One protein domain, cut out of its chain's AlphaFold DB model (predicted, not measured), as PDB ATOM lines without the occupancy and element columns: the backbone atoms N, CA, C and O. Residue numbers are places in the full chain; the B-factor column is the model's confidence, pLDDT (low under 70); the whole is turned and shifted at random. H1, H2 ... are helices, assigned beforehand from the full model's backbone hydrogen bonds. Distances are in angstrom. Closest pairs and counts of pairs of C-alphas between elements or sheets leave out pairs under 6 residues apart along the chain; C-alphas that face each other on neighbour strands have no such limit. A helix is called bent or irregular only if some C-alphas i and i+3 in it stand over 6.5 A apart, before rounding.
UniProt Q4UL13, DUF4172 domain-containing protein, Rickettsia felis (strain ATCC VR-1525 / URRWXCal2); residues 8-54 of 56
ATOM      1  N   LYS A   8       9.868  45.114  -1.961       85.31
ATOM      2  CA  LYS A   8       9.359  44.987  -0.583       85.31
ATOM      3  C   LYS A   8       9.250  43.535  -0.098       85.31
ATOM      4  O   LYS A   8       9.306  43.277   1.094       85.31
ATOM      5  N   ASP A   9       9.043  42.615  -1.041       83.56
ATOM      6  CA  ASP A   9       8.830  41.198  -0.768       83.56
ATOM      7  C   ASP A   9      10.154  40.412  -0.765       83.56
ATOM      8  O   ASP A   9      10.144  39.217  -0.496       83.56
ATOM      9  N   TRP A  10      11.300  41.046  -1.041       80.44
ATOM     10  CA  TRP A  10      12.619  40.415  -0.955       80.44
ATOM     11  C   TRP A  10      12.907  39.920   0.480       80.44
ATOM     12  O   TRP A  10      12.625  40.647   1.433       80.44
ATOM     13  N   PRO A  11      13.474  38.711   0.673       85.31
ATOM     14  CA  PRO A  11      13.969  37.758  -0.329       85.31
ATOM     15  C   PRO A  11      12.914  36.764  -0.837       85.31
ATOM     16  O   PRO A  11      13.248  35.854  -1.593       85.31
ATOM     17  N   ASN A  12      11.649  36.907  -0.436       80.81
ATOM     18  CA  ASN A  12      10.548  36.030  -0.838       80.81
ATOM     19  C   ASN A  12      10.143  36.308  -2.289       80.81
ATOM     20  O   ASN A  12       9.111  36.915  -2.584       80.81
ATOM     21  N   PHE A  13      10.996  35.864  -3.207       73.69
ATOM     22  CA  PHE A  13      10.802  35.998  -4.637       73.69
ATOM     23  C   PHE A  13       9.521  35.281  -5.065       73.69
ATOM     24  O   PHE A  13       9.366  34.072  -4.887       73.69
ATOM     25  N   LYS A  14       8.593  36.039  -5.648       74.69
ATOM     26  CA  LYS A  14       7.373  35.505  -6.250       74.69
ATOM     27  C   LYS A  14       7.479  35.673  -7.754       74.69
ATOM     28  O   LYS A  14       7.536  36.795  -8.247       74.69
ATOM     29  N   TYR A  15       7.479  34.560  -8.476       77.88
ATOM     30  CA  TYR A  15       7.396  34.552  -9.931       77.88
ATOM     31  C   TYR A  15       6.169  33.774 -10.386       77.88
ATOM     32  O   TYR A  15       5.696  32.861  -9.710       77.88
ATOM     33  N   ASN A  16       5.646  34.136 -11.556       85.00
ATOM     34  CA  ASN A  16       4.599  33.359 -12.194       85.00
ATOM     35  C   ASN A  16       5.238  32.198 -12.960       85.00
ATOM     36  O   ASN A  16       5.805  32.405 -14.033       85.00
ATOM     37  N   GLN A  17       5.108  30.980 -12.435       86.25
ATOM     38  CA  GLN A  17       5.643  29.778 -13.076       86.25
ATOM     39  C   GLN A  17       5.165  29.621 -14.525       86.25
ATOM     40  O   GLN A  17       5.934  29.187 -15.378       86.25
ATOM     41  N   LYS A  18       3.939  30.062 -14.846       90.75
ATOM     42  CA  LYS A  18       3.396  29.991 -16.213       90.75
ATOM     43  C   LYS A  18       4.252  30.738 -17.237       90.75
ATOM     44  O   LYS A  18       4.260  30.346 -18.394       90.75
ATOM     45  N   HIS A  19       4.963  31.789 -16.828       87.62
ATOM     46  CA  HIS A  19       5.796  32.580 -17.737       87.62
ATOM     47  C   HIS A  19       7.124  31.894 -18.084       87.62
ATOM     48  O   HIS A  19       7.702  32.201 -19.120       87.62
ATOM     49  N   ILE A  20       7.610  30.978 -17.239       90.00
ATOM     50  CA  ILE A  20       8.887  30.280 -17.457       90.00
ATOM     51  C   ILE A  20       8.716  28.810 -17.838       90.00
ATOM     52  O   ILE A  20       9.655  28.216 -18.350       90.00
ATOM     53  N   LEU A  21       7.530  28.233 -17.634       93.62
ATOM     54  CA  LEU A  21       7.282  26.803 -17.813       93.62
ATOM     55  C   LEU A  21       7.661  26.300 -19.213       93.62
ATOM     56  O   LEU A  21       8.282  25.249 -19.346       93.62
ATOM     57  N   ASP A  22       7.299  27.037 -20.261       92.88
ATOM     58  CA  ASP A  22       7.605  26.619 -21.632       92.88
ATOM     59  C   ASP A  22       9.091  26.785 -21.963       92.88
ATOM     60  O   ASP A  22       9.670  25.946 -22.655       92.88
ATOM     61  N   LEU A  23       9.739  27.817 -21.413       91.56
ATOM     62  CA  LEU A  23      11.187  27.997 -21.524       91.56
ATOM     63  C   LEU A  23      11.932  26.866 -20.811       91.56
ATOM     64  O   LEU A  23      12.855  26.294 -21.383       91.56
ATOM     65  N   GLU A  24      11.497  26.495 -19.610       92.25
ATOM     66  CA  GLU A  24      12.062  25.405 -18.816       92.25
ATOM     67  C   GLU A  24      11.906  24.056 -19.530       92.25
ATOM     68  O   GLU A  24      12.881  23.323 -19.700       92.25
ATOM     69  N   LYS A  25      10.708  23.756 -20.048       94.75
ATOM     70  CA  LYS A  25      10.462  22.548 -20.852       94.75
ATOM     71  C   LYS A  25      11.378  22.480 -22.068       94.75
ATOM     72  O   LYS A  25      11.972  21.434 -22.335       94.75
ATOM     73  N   ASN A  26      11.498  23.584 -22.802       91.19
ATOM     74  CA  ASN A  26      12.358  23.650 -23.978       91.19
ATOM     75  C   ASN A  26      13.832  23.499 -23.600       91.19
ATOM     76  O   ASN A  26      14.554  22.759 -24.264       91.19
ATOM     77  N   PHE A  27      14.267  24.132 -22.513       88.88
ATOM     78  CA  PHE A  27      15.625  24.017 -22.002       88.88
ATOM     79  C   PHE A  27      15.974  22.566 -21.650       88.88
ATOM     80  O   PHE A  27      16.971  22.040 -22.147       88.88
ATOM     81  N   VAL A  28      15.132  21.885 -20.867       91.81
ATOM     82  CA  VAL A  28      15.355  20.486 -20.468       91.81
ATOM     83  C   VAL A  28      15.358  19.557 -21.684       91.81
ATOM     84  O   VAL A  28      16.272  18.746 -21.835       91.81
ATOM     85  N   LYS A  29      14.384  19.702 -22.590       92.25
ATOM     86  CA  LYS A  29      14.309  18.908 -23.826       92.25
ATOM     87  C   LYS A  29      15.567  19.075 -24.677       92.25
ATOM     88  O   LYS A  29      16.172  18.085 -25.083       92.25
ATOM     89  N   ASN A  30      15.964  20.318 -24.935       84.44
ATOM     90  CA  ASN A  30      17.118  20.618 -25.776       84.44
ATOM     91  C   ASN A  30      18.418  20.146 -25.122       84.44
ATOM     92  O   ASN A  30      19.279  19.621 -25.817       84.44
ATOM     93  N   SER A  31      18.529  20.242 -23.796       85.25
ATOM     94  CA  SER A  31      19.675  19.715 -23.047       85.25
ATOM     95  C   SER A  31      19.783  18.195 -23.173       85.25
ATOM     96  O   SER A  31      20.870  17.676 -23.408       85.25
ATOM     97  N   GLY A  32      18.664  17.469 -23.091       84.75
ATOM     98  CA  GLY A  32      18.639  16.018 -23.301       84.75
ATOM     99  C   GLY A  32      19.070  15.613 -24.715       84.75
ATOM    100  O   GLY A  32      19.869  14.691 -24.875       84.75
ATOM    101  N   ILE A  33      18.595  16.333 -25.736       84.25
ATOM    102  CA  ILE A  33      19.012  16.129 -27.134       84.25
ATOM    103  C   ILE A  33      20.506  16.415 -27.292       84.25
ATOM    104  O   ILE A  33      21.213  15.614 -27.895       84.25
ATOM    105  N   LEU A  34      20.992  17.521 -26.724       81.50
ATOM    106  CA  LEU A  34      22.393  17.922 -26.797       81.50
ATOM    107  C   LEU A  34      23.308  16.884 -26.145       81.50
ATOM    108  O   LEU A  34      24.292  16.477 -26.750       81.50
ATOM    109  N   LEU A  35      22.961  16.413 -24.945       82.06
ATOM    110  CA  LEU A  35      23.702  15.365 -24.241       82.06
ATOM    111  C   LEU A  35      23.682  14.042 -25.013       82.06
ATOM    112  O   LEU A  35      24.695  13.349 -25.079       82.06
ATOM    113  N   GLY A  36      22.538  13.689 -25.601       82.69
ATOM    114  CA  GLY A  36      22.405  12.513 -26.456       82.69
ATOM    115  C   GLY A  36      23.289  12.605 -27.697       82.69
ATOM    116  O   GLY A  36      24.035  11.673 -27.973       82.69
ATOM    117  N   ALA A  37      23.258  13.736 -28.402       79.19
ATOM    118  CA  ALA A  37      24.107  13.986 -29.561       79.19
ATOM    119  C   ALA A  37      25.591  13.967 -29.173       79.19
ATOM    120  O   ALA A  37      26.369  13.254 -29.798       79.19
ATOM    121  N   ALA A  38      25.963  14.658 -28.090       76.88
ATOM    122  CA  ALA A  38      27.335  14.747 -27.602       76.88
ATOM    123  C   ALA A  38      27.965  13.380 -27.300       76.88
ATOM    124  O   ALA A  38      29.155  13.208 -27.545       76.88
ATOM    125  N   LYS A  39      27.185  12.385 -26.851       80.19
ATOM    126  CA  LYS A  39      27.675  11.005 -26.648       80.19
ATOM    127  C   LYS A  39      28.207  10.337 -27.918       80.19
ATOM    128  O   LYS A  39      29.018   9.424 -27.807       80.19
ATOM    129  N   TYR A  40      27.729  10.750 -29.087       78.38
ATOM    130  CA  TYR A  40      28.148  10.211 -30.382       78.38
ATOM    131  C   TYR A  40      29.061  11.167 -31.155       78.38
ATOM    132  O   TYR A  40      29.551  10.807 -32.223       78.38
ATOM    133  N   LEU A  41      29.289  12.374 -30.631       79.25
ATOM    134  CA  LEU A  41      30.245  13.319 -31.189       79.25
ATOM    135  C   LEU A  41      31.664  12.877 -30.840       79.25
ATOM    136  O   LEU A  41      31.944  12.489 -29.702       79.25
ATOM    137  N   SER A  42      32.562  12.970 -31.819       77.56
ATOM    138  CA  SER A  42      33.989  12.842 -31.551       77.56
ATOM    139  C   SER A  42      34.448  13.981 -30.632       77.56
ATOM    140  O   SER A  42      33.808  15.031 -30.553       77.56
ATOM    141  N   GLU A  43      35.571  13.805 -29.945       75.56
ATOM    142  CA  GLU A  43      36.133  14.833 -29.058       75.56
ATOM    143  C   GLU A  43      36.374  16.171 -29.794       75.56
ATOM    144  O   GLU A  43      36.157  17.253 -29.245       75.56
ATOM    145  N   ALA A  44      36.716  16.109 -31.086       77.75
ATOM    146  CA  ALA A  44      36.844  17.279 -31.952       77.75
ATOM    147  C   ALA A  44      35.500  17.990 -32.195       77.75
ATOM    148  O   ALA A  44      35.424  19.220 -32.140       77.75
ATOM    149  N   ASP A  45      34.424  17.234 -32.413       79.38
ATOM    150  CA  ASP A  45      33.093  17.800 -32.642       79.38
ATOM    151  C   ASP A  45      32.484  18.383 -31.359       79.38
ATOM    152  O   ASP A  45      31.795  19.403 -31.411       79.38
ATOM    153  N   GLN A  46      32.771  17.789 -30.195       76.50
ATOM    154  CA  GLN A  46      32.376  18.341 -28.896       76.50
ATOM    155  C   GLN A  46      33.019  19.711 -28.646       76.50
ATOM    156  O   GLN A  46      32.331  20.650 -28.242       76.50
ATOM    157  N   ASN A  47      34.312  19.859 -28.950       79.25
ATOM    158  CA  ASN A  47      35.015  21.136 -28.814       79.25
ATOM    159  C   ASN A  47      34.432  22.217 -29.738       79.25
ATOM    160  O   ASN A  47      34.201  23.344 -29.297       79.25
ATOM    161  N   ASN A  48      34.109  21.869 -30.986       78.94
ATOM    162  CA  ASN A  48      33.453  22.793 -31.918       78.94
ATOM    163  C   ASN A  48      32.072  23.242 -31.418       78.94
ATOM    164  O   ASN A  48      31.724  24.421 -31.509       78.94
ATOM    165  N   LEU A  49      31.299  22.323 -30.837       75.06
ATOM    166  CA  LEU A  49      29.990  22.615 -30.260       75.06
ATOM    167  C   LEU A  49      30.087  23.603 -29.086       75.06
ATOM    168  O   LEU A  49      29.301  24.547 -29.011       75.06
ATOM    169  N   ILE A  50      31.065  23.417 -28.192       73.69
ATOM    170  CA  ILE A  50      31.313  24.315 -27.051       73.69
ATOM    171  C   ILE A  50      31.649  25.727 -27.540       73.69
ATOM    172  O   ILE A  50      31.070  26.694 -27.048       73.69
ATOM    173  N   VAL A  51      32.526  25.856 -28.539       79.88
ATOM    174  CA  VAL A  51      32.894  27.155 -29.127       79.88
ATOM    175  C   VAL A  51      31.676  27.850 -29.737       79.88
ATOM    176  O   VAL A  51      31.460  29.039 -29.497       79.88
ATOM    177  N   MET A  52      30.840  27.116 -30.477       73.69
ATOM    178  CA  MET A  52      29.612  27.664 -31.061       73.69
ATOM    179  C   MET A  52      28.613  28.152 -30.006       73.69
ATOM    180  O   MET A  52      27.977  29.184 -30.212       73.69
ATOM    181  N   LEU A  53      28.463  27.426 -28.895       73.19
ATOM    182  CA  LEU A  53      27.546  27.788 -27.811       73.19
ATOM    183  C   LEU A  53      28.058  28.969 -26.979       73.19
ATOM    184  O   LEU A  53      27.258  29.804 -26.581       73.19
ATOM    185  N   ALA A  54      29.366  29.057 -26.738       69.12
ATOM    186  CA  ALA A  54      29.976  30.155 -25.986       69.12
ATOM    187  C   ALA A  54      30.044  31.477 -26.773       69.12
ATOM    188  O   ALA A  54      30.217  32.538 -26.182       69.12
TER     189      ALA A  54
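AT A GLANCE: This is residues 8 to 54 of the 56 residues of the protein "DUF4172 domain-containing protein" of Rickettsia felis (strain ATCC VR-1525 / URRWXCal2) (UniProt Q4UL13). One long helix, H1, makes most of a hook; after it a tight link turns and the shorter H2 folds back loosely, while residues 8 to 16 trail off before H1. The 47 printed residues hold two named helices, H1 then H2, and no named strand; the class is all helix. The whole is extended, a rod spanning 50 by 18 by 13 A, with a radius of gyration of the C-alphas of 16.6 A.

IN THESE COORDINATES: H1, residues 17 to 38, runs 30.1 A from C-alpha 17 at (5.643, 29.778, -13.076) to C-alpha 38 at (27.335, 14.747, -27.602). It is irregular: C-alphas 19 and 22 are 7.3 A apart. H2, residues 43 to 54, runs 16.8 A and ends at (29.976, 30.155, -25.986).

HOW THE PARTS SIT: H1 and H2 are close but not clearly touching; their closest C-alphas, of Ala 38 and Gln 46, are 6.3 A apart. They run opposite ways at a shallow tilt of 25 degrees. Every O i to N i+4 pair is within hydrogen-bond range in H2, and 16 of 18 in H1.

THE WHOLE: The farthest C-alphas, of Lys 8 and Ser 42, are 51.0 A apart. Residues 8 to 33, of which 17 to 33 belong to H1, stand free. The link from H1 to H2 is tight. The printed part has no cut; residue 54 is under pLDDT 70.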